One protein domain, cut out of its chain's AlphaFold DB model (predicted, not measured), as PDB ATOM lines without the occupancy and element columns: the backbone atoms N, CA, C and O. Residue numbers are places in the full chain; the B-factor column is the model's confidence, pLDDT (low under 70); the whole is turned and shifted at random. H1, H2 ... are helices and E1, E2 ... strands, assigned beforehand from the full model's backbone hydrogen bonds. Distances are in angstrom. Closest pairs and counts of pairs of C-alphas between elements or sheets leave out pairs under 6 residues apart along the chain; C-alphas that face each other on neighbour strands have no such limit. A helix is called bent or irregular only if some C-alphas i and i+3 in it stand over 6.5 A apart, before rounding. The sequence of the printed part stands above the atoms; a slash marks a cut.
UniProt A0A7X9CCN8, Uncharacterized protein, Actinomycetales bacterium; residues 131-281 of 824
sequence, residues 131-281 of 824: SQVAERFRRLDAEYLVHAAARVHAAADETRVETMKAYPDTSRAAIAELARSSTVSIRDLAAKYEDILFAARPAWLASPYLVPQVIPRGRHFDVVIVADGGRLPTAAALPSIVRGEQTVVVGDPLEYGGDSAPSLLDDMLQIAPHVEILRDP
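AT A GLANCE: This is residues 131 to 281 of the 824 residues of an uncharacterized protein of Actinomycetales bacterium (UniProt A0A7X9CCN8). The model is a V: one limb is the long helix H1, whose residues 131 to 155 stick out free, and the other is a column of small parts that folds back from the far end of H1. H2, H3 and H4 gather at the corner of the V, where H4 packs on H1b; along the column then come H5, the small sheet of E1 and E2 with H6 packed on it, and H7. The printed part has 151 residues, with seven named helices and two named strands in the order H1 H2 H3 H4 H5 E1 H6 E2 H7; it is mostly helix, and E1 and E2 are parallel. The whole is loose, with a radius of gyration of the C-alphas of 20.2 A, and flat, spanning 54 by 52 by 28 A.

HOW THE PARTS SIT: Start at H1, residues 131 to 166: by its hydrogen bonds it was assigned as one helix, but it is bent, with C-alphas 146 and 149 6.8 A apart. Its arms, H1a of residues 131 to 146 and H1b of residues 149 to 166, stand at a shallow tilt of 31 degrees. H2, residues 168 to 178, is close to but not clearly touching H1b, the closest C-alphas being those of Met 164 and Ser 171, 5.9 A apart. Past H3, residues 186 to 192, find H4, residues 194 to 200: H1b touches it with residues 156 to 164 alone, closest at the C-alphas of Arg 160 and Ala 200, 4.5 A, opposite ways at a steep tilt of 40 degrees. H5, residues 211 to 214, touches H3, closest at the C-alphas of Arg 187 and Val 214, 4.5 A. E1, residues 221 to 226, H6, residues 234 to 241, and E2, residues 244 to 249, form a strand-helix-strand unit, two parallel neighbour strands with a helix between, and its crossover is right-handed. Look for N 226 and O 248 at 2.8 A and N 246 and O 222 at 2.9 A, within hydrogen-bond range. H6 touches H5, closest at the C-alphas of Pro 212 and Pro 239, 6.1 A. H7, residues 264 to 269, only just touches H6, with 3 pairs of C-alphas within 8 A, the closest those of Thr 234 and Leu 264, 4.3 A. Every O i to N i+4 pair is within hydrogen-bond range in H1a, H1b, H2, H3 and H7, against 2 of 3 in H4 and 2 of 4 in H6; H5 is too short for such a pair.

IN THESE COORDINATES: Find C-alpha 131 at (-8.404, 49.209, -32.133); from there H1a runs 22.7 A, and H1b then runs 25.8 A to C-alpha 166 at (-18.890, 38.351, 18.100). H2 measures 15.5 A, E1 12.8 A and E2 11.8 A. H6 is only just irregular: C-alphas 236 and 239 are 6.8 A apart. H7 ends at C-alpha 269, (-17.268, 11.145, -14.912).

THE WHOLE: The two C-alphas farthest apart are those of Ser 131 and Thr 183, 59.7 A. The printed part has no cut, and the link from E2 to H7, 14 residues, is long. Mean pLDDT of the printed part is 88.0, and residues 181 to 184 and 259 to 261 are under 70.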
ATOM      1  N   SER A 131      -9.644  49.650 -32.789       84.38
ATOM      2  CA  SER A 131      -8.404  49.209 -32.133       84.38
ATOM      3  C   SER A 131      -8.172  49.912 -30.788       84.38
ATOM      4  O   SER A 131      -7.842  49.258 -29.801       84.38
ATOM      5  N   GLN A 132      -8.405  51.228 -30.704       87.19
ATOM      6  CA  GLN A 132      -8.291  51.990 -29.452       87.19
ATOM      7  C   GLN A 132      -9.312  51.549 -28.389       87.19
ATOM      8  O   GLN A 132      -8.992  51.547 -27.196       87.19
ATOM      9  N   VAL A 133     -10.529  51.167 -28.791       88.25
ATOM     10  CA  VAL A 133     -11.546  50.622 -27.878       88.25
ATOM     11  C   VAL A 133     -11.126  49.243 -27.359       88.25
ATOM     12  O   VAL A 133     -11.182  49.027 -26.146       88.25
ATOM     13  N   ALA A 134     -10.630  48.355 -28.227       87.75
ATOM     14  CA  ALA A 134     -10.129  47.036 -27.836       87.75
ATOM     15  C   ALA A 134      -8.908  47.127 -26.893       87.75
ATOM     16  O   ALA A 134      -8.894  46.488 -25.841       87.75
ATOM     17  N   GLU A 135      -7.925  47.984 -27.190       88.62
ATOM     18  CA  GLU A 135      -6.779  48.267 -26.303       88.62
ATOM     19  C   GLU A 135      -7.220  48.813 -24.936       88.62
ATOM     20  O   GLU A 135      -6.745  48.383 -23.879       88.62
ATOM     21  N   ARG A 136      -8.180  49.749 -24.931       91.88
ATOM     22  CA  ARG A 136      -8.748  50.293 -23.692       91.88
ATOM     23  C   ARG A 136      -9.454  49.208 -22.875       91.88
ATOM     24  O   ARG A 136      -9.315  49.217 -21.653       91.88
ATOM     25  N   PHE A 137     -10.184  48.299 -23.521       93.75
ATOM     26  CA  PHE A 137     -10.801  47.149 -22.861       93.75
ATOM     27  C   PHE A 137      -9.741  46.206 -22.277       93.75
ATOM     28  O   PHE A 137      -9.805  45.923 -21.080       93.75
ATOM     29  N   ARG A 138      -8.725  45.801 -23.060       90.56
ATOM     30  CA  ARG A 138      -7.631  44.932 -22.584       90.56
ATOM     31  C   ARG A 138      -6.988  45.477 -21.314       90.56
ATOM     32  O   ARG A 138      -6.890  44.758 -20.319       90.56
ATOM     33  N   ARG A 139      -6.594  46.756 -21.330       92.88
ATOM     34  CA  ARG A 139      -5.943  47.403 -20.185       92.88
ATOM     35  C   ARG A 139      -6.850  47.436 -18.951       92.88
ATOM     36  O   ARG A 139      -6.408  47.052 -17.873       92.88
ATOM     37  N   LEU A 140      -8.107  47.860 -19.103       93.88
ATOM     38  CA  LEU A 140      -9.044  47.965 -17.979       93.88
ATOM     39  C   LEU A 140      -9.416  46.593 -17.392       93.88
ATOM     40  O   LEU A 140      -9.600  46.487 -16.180       93.88
ATOM     41  N   ASP A 141      -9.492  45.537 -18.207       93.75
ATOM     42  CA  ASP A 141      -9.741  44.177 -17.717       93.75
ATOM     43  C   ASP A 141      -8.527  43.599 -16.968       93.75
ATOM     44  O   ASP A 141      -8.686  42.979 -15.915       93.75
ATOM     45  N   ALA A 142      -7.307  43.864 -17.449       88.50
ATOM     46  CA  ALA A 142      -6.077  43.497 -16.748       88.50
ATOM     47  C   ALA A 142      -5.937  44.240 -15.402       88.50
ATOM     48  O   ALA A 142      -5.681  43.610 -14.373       88.50
ATOM     49  N   GLU A 143      -6.184  45.556 -15.374       90.69
ATOM     50  CA  GLU A 143      -6.242  46.360 -14.141       90.69
ATOM     51  C   GLU A 143      -7.308  45.815 -13.167       90.69
ATOM     52  O   GLU A 143      -7.036  45.623 -11.978       90.69
ATOM     53  N   TYR A 144      -8.505  45.483 -13.667       90.62
ATOM     54  CA  TYR A 144      -9.583  44.888 -12.871       90.62
ATOM     55  C   TYR A 144      -9.191  43.540 -12.247       90.62
ATOM     56  O   TYR A 144      -9.495  43.300 -11.076       90.62
ATOM     57  N   LEU A 145      -8.499  42.669 -12.991       88.25
ATOM     58  CA  LEU A 145      -8.021  41.379 -12.484       88.25
ATOM     59  C   LEU A 145      -6.931  41.543 -11.417       88.25
ATOM     60  O   LEU A 145      -7.029  40.920 -10.359       88.25
ATOM     61  N   VAL A 146      -5.954  42.432 -11.629       88.25
ATOM     62  CA  VAL A 146      -4.910  42.746 -10.633       88.25
ATOM     63  C   VAL A 146      -5.524  43.266  -9.326       88.25
ATOM     64  O   VAL A 146      -5.098  42.879  -8.236       88.25
ATOM     65  N   HIS A 147      -6.570  44.090  -9.407       88.62
ATOM     66  CA  HIS A 147      -7.264  44.617  -8.230       88.62
ATOM     67  C   HIS A 147      -8.353  43.687  -7.659       88.62
ATOM     68  O   HIS A 147      -8.851  43.933  -6.556       88.62
ATOM     69  N   ALA A 148      -8.708  42.587  -8.336       90.50
ATOM     70  CA  ALA A 148      -9.764  41.685  -7.880       90.50
ATOM     71  C   ALA A 148      -9.435  41.027  -6.529       90.50
ATOM     72  O   ALA A 148     -10.294  41.002  -5.644       90.50
ATOM     73  N   ALA A 149      -8.190  40.571  -6.340       88.44
ATOM     74  CA  ALA A 149      -7.734  39.933  -5.103       88.44
ATOM     75  C   ALA A 149      -7.828  40.864  -3.880       88.44
ATOM     76  O   ALA A 149      -8.180  40.419  -2.787       88.44
ATOM     77  N   ALA A 150      -7.594  42.170  -4.056       89.31
ATOM     78  CA  ALA A 150      -7.684  43.148  -2.970       89.31
ATOM     79  C   ALA A 150      -9.103  43.240  -2.375       89.31
ATOM     80  O   ALA A 150      -9.248  43.388  -1.162       89.31
ATOM     81  N   ARG A 151     -10.152  43.075  -3.198       89.31
ATOM     82  CA  ARG A 151     -11.549  43.026  -2.727       89.31
ATOM     83  C   ARG A 151     -11.827  41.774  -1.892       89.31
ATOM     84  O   ARG A 151     -12.477  41.870  -0.856       89.31
ATOM     85  N   VAL A 152     -11.299  40.621  -2.311       88.94
ATOM     86  CA  VAL A 152     -11.434  39.350  -1.574       88.94
ATOM     87  C   VAL A 152     -10.711  39.425  -0.227       88.94
ATOM     88  O   VAL A 152     -11.257  39.000   0.788       88.94
ATOM     89  N   HIS A 153      -9.517  40.026  -0.187       88.75
ATOM     90  CA  HIS A 153      -8.804  40.276   1.067       88.75
ATOM     91  C   HIS A 153      -9.562  41.234   1.995       88.75
ATOM     92  O   HIS A 153      -9.681  40.934   3.181       88.75
ATOM     93  N   ALA A 154     -10.117  42.333   1.472       90.94
ATOM     94  CA  ALA A 154     -10.902  43.281   2.264       90.94
ATOM     95  C   ALA A 154     -12.140  42.620   2.898       90.94
ATOM     96  O   ALA A 154     -12.340  42.749   4.104       90.94
ATOM     97  N   ALA A 155     -12.908  41.848   2.121       90.12
ATOM     98  CA  ALA A 155     -14.059  41.101   2.629       90.12
ATOM     99  C   ALA A 155     -13.652  40.069   3.701       90.12
ATOM    100  O   ALA A 155     -14.277  39.987   4.755       90.12
ATOM    101  N   ALA A 156     -12.562  39.323   3.483       89.88
ATOM    102  CA  ALA A 156     -12.072  38.345   4.454       89.88
ATOM    103  C   ALA A 156     -11.579  38.986   5.769       89.88
ATOM    104  O   ALA A 156     -11.753  38.401   6.841       89.88
ATOM    105  N   ASP A 157     -10.977  40.180   5.718       91.62
ATOM    106  CA  ASP A 157     -10.615  40.929   6.925       91.62
ATOM    107  C   ASP A 157     -11.838  41.540   7.629       91.62
ATOM    108  O   ASP A 157     -11.859  41.575   8.860       91.62
ATOM    109  N   GLU A 158     -12.883  41.934   6.895       92.50
ATOM    110  CA  GLU A 158     -14.168  42.348   7.473       92.50
ATOM    111  C   GLU A 158     -14.828  41.193   8.242       92.50
ATOM    112  O   GLU A 158     -15.042  41.323   9.449       92.50
ATOM    113  N   THR A 159     -15.001  40.018   7.620       91.38
ATOM    114  CA  THR A 159     -15.509  38.800   8.289       91.38
ATOM    115  C   THR A 159     -14.689  38.440   9.534       91.38
ATOM    116  O   THR A 159     -15.233  38.055  10.575       91.38
ATOM    117  N   ARG A 160     -13.361  38.603   9.476       90.19
ATOM    118  CA  ARG A 160     -12.463  38.354  10.613       90.19
ATOM    119  C   ARG A 160     -12.652  39.375  11.739       90.19
ATOM    120  O   ARG A 160     -12.647  38.992  12.910       90.19
ATOM    121  N   VAL A 161     -12.849  40.651  11.411       92.06
ATOM    122  CA  VAL A 161     -13.165  41.716  12.376       92.06
ATOM    123  C   VAL A 161     -14.541  41.498  13.011       92.06
ATOM    124  O   VAL A 161     -14.685  41.687  14.218       92.06
ATOM    125  N   GLU A 162     -15.543  41.061  12.251       92.94
ATOM    126  CA  GLU A 162     -16.866  40.710  12.776       92.94
ATOM    127  C   GLU A 162     -16.823  39.490  13.697       92.94
ATOM    128  O   GLU A 162     -17.323  39.558  14.820       92.94
ATOM    129  N   THR A 163     -16.117  38.428  13.300       92.38
ATOM    130  CA  THR A 163     -15.874  37.252  14.154       92.38
ATOM    131  C   THR A 163     -15.209  37.658  15.478       92.38
ATOM    132  O   THR A 163     -15.608  37.201  16.550       92.38
ATOM    133  N   MET A 164     -14.239  38.579  15.439       89.94
ATOM    134  CA  MET A 164     -13.587  39.106  16.645       89.94
ATOM    135  C   MET A 164     -14.511  39.962  17.531       89.94
ATOM    136  O   MET A 164     -14.332  39.961  18.751       89.94
ATOM    137  N   LYS A 165     -15.496  40.671  16.956       92.75
ATOM    138  CA  LYS A 165     -16.544  41.385  17.714       92.75
ATOM    139  C   LYS A 165     -17.540  40.411  18.355       92.75
ATOM    140  O   LYS A 165     -17.935  40.633  19.495       92.75
ATOM    141  N   ALA A 166     -17.928  39.353  17.640       93.50
ATOM    142  CA  ALA A 166     -18.890  38.351  18.100       93.50
ATOM    143  C   ALA A 166     -18.331  37.459  19.225       93.50
ATOM    144  O   ALA A 166     -19.037  37.169  20.190       93.50
ATOM    145  N   TYR A 167     -17.051  37.075  19.148       91.69
ATOM    146  CA  TYR A 167     -16.414  36.155  20.100       91.69
ATOM    147  C   TYR A 167     -15.187  36.773  20.810       91.69
ATOM    148  O   TYR A 167     -14.073  36.252  20.685       91.69
ATOM    149  N   PRO A 168     -15.321  37.880  21.568       91.12
ATOM    150  CA  PRO A 168     -14.187  38.718  21.974       91.12
ATOM    151  C   PRO A 168     -13.266  38.097  23.038       91.12
ATOM    152  O   PRO A 168     -12.071  38.399  23.049       91.12
ATOM    153  N   ASP A 169     -13.773  37.254  23.944       91.62
ATOM    154  CA  ASP A 169     -12.949  36.544  24.941       91.62
ATOM    155  C   ASP A 169     -12.244  35.333  24.326       91.62
ATOM    156  O   ASP A 169     -11.025  35.197  24.444       91.62
ATOM    157  N   THR A 170     -12.983  34.502  23.590       89.62
ATOM    158  CA  THR A 170     -12.438  33.335  22.884       89.62
ATOM    159  C   THR A 170     -11.413  33.753  21.816       89.62
ATOM    160  O   THR A 170     -10.367  33.112  21.706       89.62
ATOM    161  N   SER A 171     -11.609  34.892  21.132       88.94
ATOM    162  CA  SER A 171     -10.607  35.504  20.238       88.94
ATOM    163  C   SER A 171      -9.313  35.834  20.977       88.94
ATOM    164  O   SER A 171      -8.227  35.459  20.535       88.94
ATOM    165  N   ARG A 172      -9.410  36.510  22.132       89.25
ATOM    166  CA  ARG A 172      -8.241  36.850  22.956       89.25
ATOM    167  C   ARG A 172      -7.524  35.598  23.458       89.25
ATOM    168  O   ARG A 172      -6.297  35.577  23.448       89.25
ATOM    169  N   ALA A 173      -8.259  34.552  23.835       87.81
ATOM    170  CA  ALA A 173      -7.680  33.278  24.253       87.81
ATOM    171  C   ALA A 173      -6.909  32.589  23.113       87.81
ATOM    172  O   ALA A 173      -5.767  32.184  23.324       87.81
ATOM    173  N   ALA A 174      -7.488  32.509  21.909       85.81
ATOM    174  CA  ALA A 174      -6.837  31.926  20.734       85.81
ATOM    175  C   ALA A 174      -5.567  32.700  20.333       85.81
ATOM    176  O   ALA A 174      -4.506  32.102  20.150       85.81
ATOM    177  N   ILE A 175      -5.638  34.037  20.280       85.75
ATOM    178  CA  ILE A 175      -4.484  34.905  19.985       85.75
ATOM    179  C   ILE A 175      -3.384  34.724  21.038       85.75
ATOM    180  O   ILE A 175      -2.219  34.546  20.685       85.75
ATOM    181  N   ALA A 176      -3.736  34.710  22.327       86.88
ATOM    182  CA  ALA A 176      -2.779  34.502  23.412       86.88
ATOM    183  C   ALA A 176      -2.188  33.081  23.437       86.88
ATOM    184  O   ALA A 176      -1.151  32.866  24.059       86.88
ATOM    185  N   GLU A 177      -2.827  32.092  22.808       85.62
ATOM    186  CA  GLU A 177      -2.286  30.741  22.647       85.62
ATOM    187  C   GLU A 177      -1.336  30.629  21.456       85.62
ATOM    188  O   GLU A 177      -0.208  30.172  21.630       85.62
ATOM    189  N   LEU A 178      -1.722  31.160  20.295       81.62
ATOM    190  CA  LEU A 178      -0.853  31.255  19.120       81.62
ATOM    191  C   LEU A 178       0.423  32.066  19.416       81.62
ATOM    192  O   LEU A 178       1.526  31.651  19.057       81.62
ATOM    193  N   ALA A 179       0.301  33.172  20.155       82.94
ATOM    194  CA  ALA A 179       1.428  34.021  20.548       82.94
ATOM    195  C   ALA A 179       2.406  33.373  21.554       82.94
ATOM    196  O   ALA A 179       3.481  33.924  21.780       82.94
ATOM    197  N   ARG A 180       2.074  32.215  22.153       81.62
ATOM    198  CA  ARG A 180       2.984  31.447  23.034       81.62
ATOM    199  C   ARG A 180       3.921  30.489  22.276       81.62
ATOM    200  O   ARG A 180       4.751  29.835  22.900       81.62
ATOM    201  N   SER A 181       3.810  30.438  20.945       61.59
ATOM    202  CA  SER A 181       4.853  29.999  20.005       61.59
ATOM    203  C   SER A 181       5.567  28.666  20.305       61.59
ATOM    204  O   SER A 181       6.796  28.611  20.276       61.59
ATOM    205  N   SER A 182       4.827  27.580  20.561       61.38
ATOM    206  CA  SER A 182       5.251  26.203  20.223       61.38
ATOM    207  C   SER A 182       4.125  25.163  20.419       61.38
ATOM    208  O   SER A 182       3.134  25.427  21.093       61.38
ATOM    209  N   THR A 183       4.294  24.001  19.774       62.12
ATOM    210  CA  THR A 183       3.609  22.695  19.964       62.12
ATOM    211  C   THR A 183       2.080  22.553  19.883       62.12
ATOM    212  O   THR A 183       1.629  21.410  19.826       62.12
ATOM    213  N   VAL A 184       1.262  23.607  19.801       69.69
ATOM    214  CA  VAL A 184      -0.190  23.431  19.554       69.69
ATOM    215  C   VAL A 184      -0.425  22.934  18.123       69.69
ATOM    216  O   VAL A 184      -0.035  23.607  17.167       69.69
ATOM    217  N   SER A 185      -1.052  21.765  17.952       82.00
ATOM    218  CA  SER A 185      -1.348  21.237  16.614       82.00
ATOM    219  C   SER A 185      -2.564  21.930  15.990       82.00
ATOM    220  O   SER A 185      -3.469  22.381  16.694       82.00
ATOM    221  N   ILE A 186      -2.623  21.974  14.653       80.50
ATOM    222  CA  ILE A 186      -3.766  22.554  13.920       80.50
ATOM    223  C   ILE A 186      -5.069  21.830  14.291       80.50
ATOM    224  O   ILE A 186      -6.103  22.474  14.430       80.50
ATOM    225  N   ARG A 187      -5.009  20.515  14.531       84.06
ATOM    226  CA  ARG A 187      -6.132  19.691  15.000       84.06
ATOM    227  C   ARG A 187      -6.643  20.129  16.373       84.06
ATOM    228  O   ARG A 187      -7.846  20.296  16.546       84.06
ATOM    229  N   ASP A 188      -5.744  20.316  17.339       85.44
ATOM    230  CA  ASP A 188      -6.131  20.721  18.698       85.44
ATOM    231  C   ASP A 188      -6.692  22.146  18.699       85.44
ATOM    232  O   ASP A 188      -7.678  22.425  19.376       85.44
ATOM    233  N   LEU A 189      -6.108  23.036  17.888       84.56
ATOM    234  CA  LEU A 189      -6.602  24.396  17.703       84.56
ATOM    235  C   LEU A 189      -7.994  24.402  17.043       84.56
ATOM    236  O   LEU A 189      -8.894  25.069  17.551       84.56
ATOM    237  N   ALA A 190      -8.188  23.624  15.970       84.12
ATOM    238  CA  ALA A 190      -9.458  23.491  15.249       84.12
ATOM    239  C   ALA A 190     -10.583  22.933  16.130       84.12
ATOM    240  O   ALA A 190     -11.699  23.434  16.061       84.12
ATOM    241  N   ALA A 191     -10.290  21.957  16.994       85.12
ATOM    242  CA  ALA A 191     -11.263  21.399  17.935       85.12
ATOM    243  C   ALA A 191     -11.533  22.297  19.162       85.12
ATOM    244  O   ALA A 191     -12.582  22.184  19.791       85.12
ATOM    245  N   LYS A 192     -10.591  23.173  19.540       87.88
ATOM    246  CA  LYS A 192     -10.694  24.048  20.726       87.88
ATOM    247  C   LYS A 192     -11.270  25.435  20.424       87.88
ATOM    248  O   LYS A 192     -11.865  26.052  21.304       87.88
ATOM    249  N   TYR A 193     -11.074  25.930  19.204       88.69
ATOM    250  CA  TYR A 193     -11.471  27.269  18.755       88.69
ATOM    251  C   TYR A 193     -12.329  27.222  17.479       88.69
ATOM    252  O   TYR A 193     -12.312  28.154  16.677       88.69
ATOM    253  N   GLU A 194     -13.073  26.126  17.315       87.44
ATOM    254  CA  GLU A 194     -13.878  25.764  16.146       87.44
ATOM    255  C   GLU A 194     -14.728  26.929  15.610       87.44
ATOM    256  O   GLU A 194     -14.536  27.363  14.474       87.44
ATOM    257  N   ASP A 195     -15.589  27.514  16.448       83.88
ATOM    258  CA  ASP A 195     -16.519  28.578  16.041       83.88
ATOM    259  C   ASP A 195     -15.824  29.837  15.503       83.88
ATOM    260  O   ASP A 195     -16.354  30.507  14.623       83.88
ATOM    261  N   ILE A 196     -14.616  30.147  15.989       88.88
ATOM    262  CA  ILE A 196     -13.834  31.290  15.497       88.88
ATOM    263  C   ILE A 196     -13.052  30.919  14.248       88.88
ATOM    264  O   ILE A 196     -12.991  31.714  13.317       88.88
ATOM    265  N   LEU A 197     -12.405  29.754  14.226       86.50
ATOM    266  CA  LEU A 197     -11.503  29.395  13.133       86.50
ATOM    267  C   LEU A 197     -12.256  29.195  11.822       86.50
ATOM    268  O   LEU A 197     -11.792  29.683  10.797       86.50
ATOM    269  N   PHE A 198     -13.418  28.542  11.854       87.50
ATOM    270  CA  PHE A 198     -14.233  28.345  10.654       87.50
ATOM    271  C   PHE A 198     -14.960  29.634  10.221       87.50
ATOM    272  O   PHE A 198     -15.070  29.881   9.026       87.50
ATOM    273  N   ALA A 199     -15.359  30.514  11.151       86.50
ATOM    274  CA  ALA A 199     -15.941  31.818  10.802       86.50
ATOM    275  C   ALA A 199     -14.898  32.813  10.246       86.50
ATOM    276  O   ALA A 199     -15.116  33.445   9.216       86.50
ATOM    277  N   ALA A 200     -13.726  32.924  10.879       86.31
ATOM    278  CA  ALA A 200     -12.654  33.833  10.456       86.31
ATOM    279  C   ALA A 200     -11.844  33.324   9.246       86.31
ATOM    280  O   ALA A 200     -11.057  34.082   8.673       86.31
ATOM    281  N   ARG A 201     -11.985  32.043   8.881       87.25
ATOM    282  CA  ARG A 201     -11.415  31.418   7.679       87.25
ATOM    283  C   ARG A 201     -12.472  30.500   7.043       87.25
ATOM    284  O   ARG A 201     -12.481  29.311   7.351       87.25
ATOM    285  N   PRO A 202     -13.334  31.019   6.148       80.94
ATOM    286  CA  PRO A 202     -14.350  30.199   5.484       80.94
ATOM    287  C   PRO A 202     -13.742  29.187   4.496       80.94
ATOM    288  O   PRO A 202     -14.252  28.082   4.351       80.94
ATOM    289  N   ALA A 203     -12.613  29.516   3.859       89.38
ATOM    290  CA  ALA A 203     -11.897  28.612   2.956       89.38
ATOM    291  C   ALA A 203     -10.771  27.850   3.680       89.38
ATOM    292  O   ALA A 203      -9.923  28.460   4.336       89.38
ATOM    293  N   TRP A 204     -10.737  26.523   3.508       90.31
ATOM    294  CA  TRP A 204      -9.725  25.620   4.068       90.31
ATOM    295  C   TRP A 204      -9.048  24.806   2.962       90.31
ATOM    296  O   TRP A 204      -9.708  24.329   2.044       90.31
ATOM    297  N   LEU A 205      -7.734  24.602   3.085       92.88
ATOM    298  CA  LEU A 205      -6.947  23.728   2.214       92.88
ATOM    299  C   LEU A 205      -6.304  22.625   3.061       92.88
ATOM    300  O   LEU A 205      -5.591  22.913   4.023       92.88
ATOM    301  N   ALA A 206      -6.553  21.365   2.709       90.94
ATOM    302  CA  ALA A 206      -6.006  20.198   3.392       90.94
ATOM    303  C   ALA A 206      -5.842  19.024   2.416       90.94
ATOM    304  O   ALA A 206      -6.601  18.891   1.462       90.94
ATOM    305  N   SER A 207      -4.885  18.134   2.692       91.94
ATOM    306  CA  SER A 207      -4.836  16.828   2.023       91.94
ATOM    307  C   SER A 207      -6.053  15.982   2.441       91.94
ATOM    308  O   SER A 207      -6.356  15.961   3.641       91.94
ATOM    309  N   PRO A 208      -6.715  15.237   1.531       91.75
ATOM    310  CA  PRO A 208      -7.865  14.387   1.864       91.75
ATOM    311  C   PRO A 208      -7.600  13.412   3.024       91.75
ATOM    312  O   PRO A 208      -8.435  13.248   3.911       91.75
ATOM    313  N   TYR A 209      -6.382  12.865   3.105       90.81
ATOM    314  CA  TYR A 209      -5.930  11.985   4.194       90.81
ATOM    315  C   TYR A 209      -5.864  12.670   5.578       90.81
ATOM    316  O   TYR A 209      -5.866  11.996   6.613       90.81
ATOM    317  N   LEU A 210      -5.804  14.006   5.619       91.75
ATOM    318  CA  LEU A 210      -5.776  14.818   6.841       91.75
ATOM    319  C   LEU A 210      -7.149  15.388   7.219       91.75
ATOM    320  O   LEU A 210      -7.367  15.667   8.398       91.75
ATOM    321  N   VAL A 211      -8.096  15.512   6.282       92.06
ATOM    322  CA  VAL A 211      -9.466  15.996   6.553       92.06
ATOM    323  C   VAL A 211     -10.143  15.277   7.735       92.06
ATOM    324  O   VAL A 211     -10.568  15.976   8.659       92.06
ATOM    325  N   PRO A 212     -10.186  13.928   7.828       90.00
ATOM    326  CA  PRO A 212     -10.801  13.241   8.973       90.00
ATOM    327  C   PRO A 212     -10.005  13.363  10.286       90.00
ATOM    328  O   PRO A 212     -10.492  12.941  11.336       90.00
ATOM    329  N   GLN A 213      -8.790  13.920  10.244       88.81
ATOM    330  CA  GLN A 213      -7.935  14.146  11.412       88.81
ATOM    331  C   GLN A 213      -8.029  15.590  11.924       88.81
ATOM    332  O   GLN A 213      -7.970  15.800  13.134       88.81
ATOM    333  N   VAL A 214      -8.158  16.565  11.017       88.50
ATOM    334  CA  VAL A 214      -8.119  18.009  11.310       88.50
ATOM    335  C   VAL A 214      -9.515  18.622  11.428       88.50
ATOM    336  O   VAL A 214      -9.715  19.458  12.304       88.50
ATOM    337  N   ILE A 215     -10.480  18.217  10.592       90.06
ATOM    338  CA  ILE A 215     -11.825  18.816  10.566       90.06
ATOM    339  C   ILE A 215     -12.731  18.143  11.618       90.06
ATOM    340  O   ILE A 215     -13.006  16.939  11.502       90.06
ATOM    341  N   PRO A 216     -13.239  18.884  12.627       88.62
ATOM    342  CA  PRO A 216     -14.071  18.326  13.694       88.62
ATOM    343  C   PRO A 216     -15.323  17.596  13.196       88.62
ATOM    344  O   PRO A 216     -15.803  17.815  12.081       88.62
ATOM    345  N   ARG A 217     -15.867  16.687  14.010       86.12
ATOM    346  CA  ARG A 217     -17.089  15.935  13.665       86.12
ATOM    347  C   ARG A 217     -18.301  16.866  13.700       86.12
ATOM    348  O   ARG A 217     -18.491  17.557  14.691       86.12
ATOM    349  N   GLY A 218     -19.120  16.846  12.650       84.94
ATOM    350  CA  GLY A 218     -20.302  17.708  12.535       84.94
ATOM    351  C   GLY A 218     -20.047  19.077  11.894       84.94
ATOM    352  O   GLY A 218     -21.009  19.795  11.652       84.94
ATOM    353  N   ARG A 219     -18.797  19.431  11.553       88.56
ATOM    354  CA  ARG A 219     -18.532  20.528  10.604       88.56
ATOM    355  C   ARG A 219     -18.654  20.040   9.164       88.56
ATOM    356  O   ARG A 219     -18.150  18.967   8.823       88.56
ATOM    357  N   HIS A 220     -19.312  20.851   8.353       91.12
ATOM    358  CA  HIS A 220     -19.518  20.677   6.922       91.12
ATOM    359  C   HIS A 220     -19.133  21.987   6.216       91.12
ATOM    360  O   HIS A 220     -18.912  23.002   6.881       91.12
ATOM    361  N   PHE A 221     -19.019  21.937   4.895       93.69
ATOM    362  CA  PHE A 221     -18.736  23.058   4.008       93.69
ATOM    363  C   PHE A 221     -19.803  23.096   2.915       93.69
ATOM    364  O   PHE A 221     -20.257  22.047   2.460       93.69
ATOM    365  N   ASP A 222     -20.146  24.285   2.438       95.75
ATOM    366  CA  ASP A 222     -21.099  24.470   1.339       95.75
ATOM    367  C   ASP A 222     -20.550  23.832   0.046       95.75
ATOM    368  O   ASP A 222     -21.263  23.145  -0.681       95.75
ATOM    369  N   VAL A 223     -19.239  23.984  -0.195       97.06
ATOM    370  CA  VAL A 223     -18.527  23.427  -1.354       97.06
ATOM    371  C   VAL A 223     -17.221  22.752  -0.928       97.06
ATOM    372  O   VAL A 223     -16.389  23.352  -0.247       97.06
ATOM    373  N   VAL A 224     -16.998  21.523  -1.397       96.56
ATOM    374  CA  VAL A 224     -15.708  20.817  -1.340       96.56
ATOM    375  C   VAL A 224     -15.114  20.743  -2.745       96.56
ATOM    376  O   VAL A 224     -15.694  20.130  -3.638       96.56
ATOM    377  N   ILE A 225     -13.940  21.348  -2.940       97.00
ATOM    378  CA  ILE A 225     -13.185  21.274  -4.198       97.00
ATOM    379  C   ILE A 225     -12.070  20.239  -4.039       97.00
ATOM    380  O   ILE A 225     -11.189  20.398  -3.193       97.00
ATOM    381  N   VAL A 226     -12.090  19.194  -4.866       95.25
ATOM    382  CA  VAL A 226     -11.036  18.179  -4.942       95.25
ATOM    383  C   VAL A 226     -10.211  18.416  -6.203       95.25
ATOM    384  O   VAL A 226     -10.639  18.078  -7.303       95.25
ATOM    385  N   ALA A 227      -9.029  19.006  -6.039       90.44
ATOM    386  CA  ALA A 227      -8.011  19.056  -7.086       90.44
ATOM    387  C   ALA A 227      -7.259  17.714  -7.190       90.44
ATOM    388  O   ALA A 227      -7.218  16.962  -6.214       90.44
ATOM    389  N   ASP A 228      -6.625  17.453  -8.339       87.12
ATOM    390  CA  ASP A 228      -5.853  16.224  -8.618       87.12
ATOM    391  C   ASP A 228      -6.729  14.947  -8.565       87.12
ATOM    392  O   ASP A 228      -6.312  13.858  -8.164       87.12
ATOM    393  N   GLY A 229      -8.001  15.083  -8.967       90.44
ATOM    394  CA  GLY A 229      -8.969  13.983  -8.992       90.44
ATOM    395  C   GLY A 229      -8.593  12.847  -9.949       90.44
ATOM    396  O   GLY A 229      -9.028  11.717  -9.738       90.44
ATOM    397  N   GLY A 230      -7.762  13.129 -10.962       87.81
ATOM    398  CA  GLY A 230      -7.246  12.142 -11.915       87.81
ATOM    399  C   GLY A 230      -6.362  11.079 -11.261       87.81
ATOM    400  O   GLY A 230      -6.364   9.932 -11.710       87.81
ATOM    401  N   ARG A 231      -5.677  11.421 -10.157       87.19
ATOM    402  CA  ARG A 231      -4.761  10.522  -9.429       87.19
ATOM    403  C   ARG A 231      -5.225  10.159  -8.018       87.19
ATOM    404  O   ARG A 231      -4.752   9.171  -7.462       87.19
ATOM    405  N   LEU A 232      -6.131  10.932  -7.417       89.62
ATOM    406  CA  LEU A 232      -6.645  10.644  -6.076       89.62
ATOM    407  C   LEU A 232      -7.548   9.389  -6.083       89.62
ATOM    408  O   LEU A 232      -8.554   9.388  -6.792       89.62
ATOM    409  N   PRO A 233      -7.286   8.357  -5.258       90.75
ATOM    410  CA  PRO A 233      -8.156   7.183  -5.182       90.75
ATOM    411  C   PRO A 233      -9.502   7.552  -4.544       90.75
ATOM    412  O   PRO A 233      -9.525   8.213  -3.499       90.75
ATOM    413  N   THR A 234     -10.625   7.082  -5.094       91.25
ATOM    414  CA  THR A 234     -11.979   7.451  -4.626       91.25
ATOM    415  C   THR A 234     -12.164   7.228  -3.120       91.25
ATOM    416  O   THR A 234     -12.659   8.103  -2.404       91.25
ATOM    417  N   ALA A 235     -11.660   6.108  -2.592       90.50
ATOM    418  CA  ALA A 235     -11.716   5.783  -1.164       90.50
ATOM    419  C   ALA A 235     -10.983   6.796  -0.253       90.50
ATOM    420  O   ALA A 235     -11.383   6.981   0.898       90.50
ATOM    421  N   ALA A 236      -9.945   7.475  -0.753       91.25
ATOM    422  CA  ALA A 236      -9.238   8.538  -0.034       91.25
ATOM    423  C   ALA A 236      -9.987   9.883  -0.079       91.25
ATOM    424  O   ALA A 236      -9.824  10.711   0.820       91.25
ATOM    425  N   ALA A 237     -10.824  10.096  -1.098       93.19
ATOM    426  CA  ALA A 237     -11.628  11.302  -1.263       93.19
ATOM    427  C   ALA A 237     -12.899  11.306  -0.397       93.19
ATOM    428  O   ALA A 237     -13.259  12.352   0.150       93.19
ATOM    429  N   LEU A 238     -13.556  10.149  -0.226       92.50
ATOM    430  CA  LEU A 238     -14.837  10.010   0.491       92.50
ATOM    431  C   LEU A 238     -14.912  10.740   1.856       92.50
ATOM    432  O   LEU A 238     -15.920  11.410   2.094       92.50
ATOM    433  N   PRO A 239     -13.889  10.713   2.743       92.75
ATOM    434  CA  PRO A 239     -13.925  11.442   4.019       92.75
ATOM    435  C   PRO A 239     -13.996  12.972   3.892       92.75
ATOM    436  O   PRO A 239     -14.307  13.640   4.881       92.75
ATOM    437  N   SER A 240     -13.689  13.508   2.708       93.81
ATOM    438  CA  SER A 240     -13.803  14.927   2.351       93.81
ATOM    439  C   SER A 240     -15.137  15.217   1.666       93.81
ATOM    440  O   SER A 240     -15.826  16.147   2.067       93.81
ATOM    441  N   ILE A 241     -15.540  14.378   0.704       94.00
ATOM    442  CA  ILE A 241     -16.807  14.498  -0.043       94.00
ATOM    443  C   ILE A 241     -18.009  14.513   0.913       94.00
ATOM    444  O   ILE A 241     -18.861  15.387   0.825       94.00
ATOM    445  N   VAL A 242     -18.024  13.628   1.919       93.56
ATOM    446  CA  VAL A 242     -19.087  13.543   2.947       93.56
ATOM    447  C   VAL A 242     -19.143  14.781   3.874       93.56
ATOM    448  O   VAL A 242     -20.006  14.878   4.747       93.56
ATOM    449  N   ARG A 243     -18.237  15.756   3.711       92.62
ATOM    450  CA  ARG A 243     -18.286  17.058   4.398       92.62
ATOM    451  C   ARG A 243     -18.813  18.199   3.528       92.62
ATOM    452  O   ARG A 243     -19.042  19.258   4.094       92.62
ATOM    453  N   GLY A 244     -18.991  18.012   2.221       93.81
ATOM    454  CA  GLY A 244     -19.559  19.022   1.325       93.81
ATOM    455  C   GLY A 244     -21.071  18.876   1.166       93.81
ATOM    456  O   GLY A 244     -21.574  17.754   1.167       93.81
ATOM    457  N   GLU A 245     -21.788  19.985   0.979       95.75
ATOM    458  CA  GLU A 245     -23.130  19.952   0.375       95.75
ATOM    459  C   GLU A 245     -23.016  19.815  -1.152       95.75
ATOM    460  O   GLU A 245     -23.626  18.930  -1.751       95.75
ATOM    461  N   GLN A 246     -22.141  20.613  -1.770       95.94
ATOM    462  CA  GLN A 246     -21.679  20.444  -3.146       95.94
ATOM    463  C   GLN A 246     -20.242  19.896  -3.171       95.94
ATOM    464  O   GLN A 246     -19.395  20.278  -2.364       95.94
ATOM    465  N   THR A 247     -19.935  19.026  -4.136       95.69
ATOM    466  CA  THR A 247     -18.560  18.604  -4.449       95.69
ATOM    467  C   THR A 247     -18.225  18.968  -5.892       95.69
ATOM    468  O   THR A 247     -19.035  18.744  -6.789       95.69
ATOM    469  N   VAL A 248     -17.027  19.508  -6.112       96.88
ATOM    470  CA  VAL A 248     -16.452  19.787  -7.435       96.88
ATOM    471  C   VAL A 248     -15.127  19.037  -7.535       96.88
ATOM    472  O   VAL A 248     -14.262  19.212  -6.678       96.88
ATOM    473  N   VAL A 249     -14.957  18.208  -8.563       95.50
ATOM    474  CA  VAL A 249     -13.714  17.459  -8.809       95.50
ATOM    475  C   VAL A 249     -13.017  18.027 -10.039       95.50
ATOM    476  O   VAL A 249     -13.661  18.291 -11.050       95.50
ATOM    477  N   VAL A 250     -11.703  18.230  -9.938       94.50
ATOM    478  CA  VAL A 250     -10.848  18.792 -10.990       94.50
ATOM    479  C   VAL A 250      -9.603  17.917 -11.139       94.50
ATOM    480  O   VAL A 250      -8.929  17.615 -10.153       94.50
ATOM    481  N   GLY A 251      -9.282  17.524 -12.368       89.81
ATOM    482  CA  GLY A 251      -8.101  16.742 -12.741       89.81
ATOM    483  C   GLY A 251      -8.095  16.476 -14.247       89.81
ATOM    484  O   GLY A 251      -9.085  16.772 -14.915       89.81
ATOM    485  N   ASP A 252      -7.005  15.922 -14.768       85.69
ATOM    486  CA  ASP A 252      -6.882  15.520 -16.174       85.69
ATOM    487  C   ASP A 252      -7.083  13.987 -16.290       85.69
ATOM    488  O   ASP A 252      -6.429  13.214 -15.582       85.69
ATOM    489  N   PRO A 253      -7.999  13.489 -17.146       81.94
ATOM    490  CA  PRO A 253      -8.247  12.054 -17.284       81.94
ATOM    491  C   PRO A 253      -7.084  11.284 -17.935       81.94
ATOM    492  O   PRO A 253      -7.105  10.054 -17.919       81.94
ATOM    493  N   LEU A 254      -6.054  11.953 -18.468       80.94
ATOM    494  CA  LEU A 254      -4.804  11.322 -18.906       80.94
ATOM    495  C   LEU A 254      -3.815  11.056 -17.757       80.94
ATOM    496  O   LEU A 254      -2.849  10.315 -17.966       80.94
ATOM    497  N   GLU A 255      -4.026  11.625 -16.564       85.44
ATOM    498  CA  GLU A 255      -3.100  11.517 -15.429       85.44
ATOM    499  C   GLU A 255      -3.065  10.098 -14.840       85.44
ATOM    500  O   GLU A 255      -4.090   9.523 -14.471       85.44
ATOM    501  N   TYR A 256      -1.866   9.527 -14.707       87.75
ATOM    502  CA  TYR A 256      -1.678   8.210 -14.101       87.75
ATOM    503  C   TYR A 256      -1.469   8.289 -12.579       87.75
ATOM    504  O   TYR A 256      -0.542   8.944 -12.106       87.75
ATOM    505  N   GLY A 257      -2.314   7.585 -11.816       81.81
ATOM    506  CA  GLY A 257      -2.261   7.475 -10.348       81.81
ATOM    507  C   GLY A 257      -1.724   6.136  -9.815       81.81
ATOM    508  O   GLY A 257      -2.058   5.753  -8.693       81.81
ATOM    509  N   GLY A 258      -0.954   5.396 -10.622       82.88
ATOM    510  CA  GLY A 258      -0.476   4.055 -10.264       82.88
ATOM    511  C   GLY A 258      -1.595   3.005 -10.241       82.88
ATOM    512  O   GLY A 258      -2.664   3.197 -10.825       82.88
ATOM    513  N   ASP A 259      -1.364   1.919  -9.503       69.81
ATOM    514  CA  ASP A 259      -2.283   0.791  -9.276       69.81
ATOM    515  C   ASP A 259      -3.641   1.191  -8.654       69.81
ATOM    516  O   ASP A 259      -4.558   0.372  -8.574       69.81
ATOM    517  N   SER A 260      -3.790   2.434  -8.187       65.12
ATOM    518  CA  SER A 260      -4.908   2.914  -7.361       65.12
ATOM    519  C   SER A 260      -6.222   3.170  -8.125       65.12
ATOM    520  O   SER A 260      -6.999   4.040  -7.733       65.12
ATOM    521  N   ALA A 261      -6.461   2.454  -9.224       65.44
ATOM    522  CA  ALA A 261      -7.627   2.626 -10.086       65.44
ATOM    523  C   ALA A 261      -8.893   1.920  -9.531       65.44
ATOM    524  O   ALA A 261      -8.777   0.832  -8.958       65.44
ATOM    525  N   PRO A 262     -10.107   2.467  -9.754       70.62
ATOM    526  CA  PRO A 262     -10.395   3.752 -10.401       70.62
ATOM    527  C   PRO A 262     -10.002   4.951  -9.524       70.62
ATOM    528  O   PRO A 262     -10.042   4.885  -8.292       70.62
ATOM    529  N   SER A 263      -9.619   6.057 -10.166       88.38
ATOM    530  CA  SER A 263      -9.454   7.333  -9.468       88.38
ATOM    531  C   SER A 263     -10.791   8.062  -9.341       88.38
ATOM    532  O   SER A 263     -11.766   7.745 -10.027       88.38
ATOM    533  N   LEU A 264     -10.836   9.070  -8.467       92.19
ATOM    534  CA  LEU A 264     -12.051   9.834  -8.204       92.19
ATOM    535  C   LEU A 264     -12.641  10.436  -9.483       92.19
ATOM    536  O   LEU A 264     -13.856  10.448  -9.637       92.19
ATOM    537  N   LEU A 265     -11.802  10.942 -10.390       91.31
ATOM    538  CA  LEU A 265     -12.272  11.513 -11.649       91.31
ATOM    539  C   LEU A 265     -12.954  10.457 -12.533       91.31
ATOM    540  O   LEU A 265     -14.013  10.745 -13.081       91.31
ATOM    541  N   ASP A 266     -12.408   9.240 -12.612       87.56
ATOM    542  CA  ASP A 266     -12.991   8.150 -13.409       87.56
ATOM    543  C   ASP A 266     -14.365   7.719 -12.873       87.56
ATOM    544  O   ASP A 266     -15.293   7.502 -13.653       87.56
ATOM    545  N   ASP A 267     -14.521   7.643 -11.548       90.44
ATOM    546  CA  ASP A 267     -15.809   7.340 -10.911       90.44
ATOM    547  C   ASP A 267     -16.809   8.502 -11.048       90.44
ATOM    548  O   ASP A 267     -17.999   8.274 -11.267       90.44
ATOM    549  N   MET A 268     -16.358   9.759 -10.935       91.25
ATOM    550  CA  MET A 268     -17.248  10.925 -11.047       91.25
ATOM    551  C   MET A 268     -17.722  11.173 -12.481       91.25
ATOM    552  O   MET A 268     -18.889  11.512 -12.661       91.25
ATOM    553  N   LEU A 269     -16.881  10.969 -13.502       89.69
ATOM    554  CA  LEU A 269     -17.268  11.145 -14.912       89.69
ATOM    555  C   LEU A 269     -18.437  10.233 -15.330       89.69
ATOM    556  O   LEU A 269     -19.210  10.599 -16.211       89.69
ATOM    557  N   GLN A 270     -18.610   9.085 -14.665       88.88
ATOM    558  CA  GLN A 270     -19.718   8.150 -14.904       88.88
ATOM    559  C   GLN A 270     -21.058   8.589 -14.282       88.88
ATOM    560  O   GLN A 270     -22.102   8.089 -14.697       88.88
ATOM    561  N   ILE A 271     -21.055   9.469 -13.268       91.19
ATOM    562  CA  ILE A 271     -22.254   9.765 -12.452       91.19
ATOM    563  C   ILE A 271     -22.580  11.255 -12.287       91.19
ATOM    564  O   ILE A 271     -23.679  11.586 -11.839       91.19
ATOM    565  N   ALA A 272     -21.646  12.154 -12.598       91.12
ATOM    566  CA  ALA A 272     -21.765  13.587 -12.356       91.12
ATOM    567  C   ALA A 272     -21.760  14.396 -13.667       91.12
ATOM    568  O   ALA A 272     -21.031  14.056 -14.606       91.12
ATOM    569  N   PRO A 273     -22.519  15.509 -13.737       93.38
ATOM    570  CA  PRO A 273     -22.381  16.461 -14.829       93.38
ATOM    571  C   PRO A 273     -20.979  17.081 -14.789       93.38
ATOM    572  O   PRO A 273     -20.536  17.578 -13.753       93.38
ATOM    573  N   HIS A 274     -20.294  17.057 -15.926       90.44
ATOM    574  CA  HIS A 274     -18.933  17.557 -16.092       90.44
ATOM    575  C   HIS A 274     -18.871  18.622 -17.194       90.44
ATOM    576  O   HIS A 274     -19.773  18.741 -18.022       90.44
ATOM    577  N   VAL A 275     -17.801  19.417 -17.182       89.88
ATOM    578  CA  VAL A 275     -17.487  20.411 -18.214       89.88
ATOM    579  C   VAL A 275     -16.025  20.218 -18.590       89.88
ATOM    580  O   VAL A 275     -15.150  20.347 -17.734       89.88
ATOM    581  N   GLU A 276     -15.761  19.893 -19.851       86.50
ATOM    582  CA  GLU A 276     -14.399  19.675 -20.336       86.50
ATOM    583  C   GLU A 276     -13.692  21.014 -20.589       86.50
ATOM    584  O   GLU A 276     -14.215  21.896 -21.272       86.50
ATOM    585  N   ILE A 277     -12.479  21.174 -20.052       86.69
ATOM    586  CA  ILE A 277     -11.624  22.332 -20.338       86.69
ATOM    587  C   ILE A 277     -10.679  21.931 -21.469       86.69
ATOM    588  O   ILE A 277      -9.574  21.454 -21.240       86.69
ATOM    589  N   LEU A 278     -11.147  22.105 -22.706       82.75
ATOM    590  CA  LEU A 278     -10.468  21.600 -23.901       82.75
ATOM    591  C   LEU A 278      -9.206  22.382 -24.313       82.75
ATOM    592  O   LEU A 278      -8.491  21.927 -25.197       82.75
ATOM    593  N   ARG A 279      -8.907  23.551 -23.729       81.88
ATOM    594  CA  ARG A 279      -7.748  24.371 -24.141       81.88
ATOM    595  C   ARG A 279      -6.443  23.931 -23.463       81.88
ATOM    596  O   ARG A 279      -6.313  24.063 -22.248       81.88
ATOM    597  N   ASP A 280      -5.448  23.520 -24.252       76.81
ATOM    598  CA  ASP A 280      -4.069  23.296 -23.782       76.81
ATOM    599  C   ASP A 280      -3.302  24.638 -23.756       76.81
ATOM    600  O   ASP A 280      -3.337  25.373 -24.750       76.81
ATOM    601  N   PRO A 281      -2.614  25.002 -22.655       70.88
ATOM    602  CA  PRO A 281      -1.735  26.173 -22.621       70.88
ATOM    603  C   PRO A 281      -0.433  25.999 -23.426       70.88
ATOM    604  O   PRO A 281       0.272  26.985 -23.635       70.88
TER     605      PRO A 281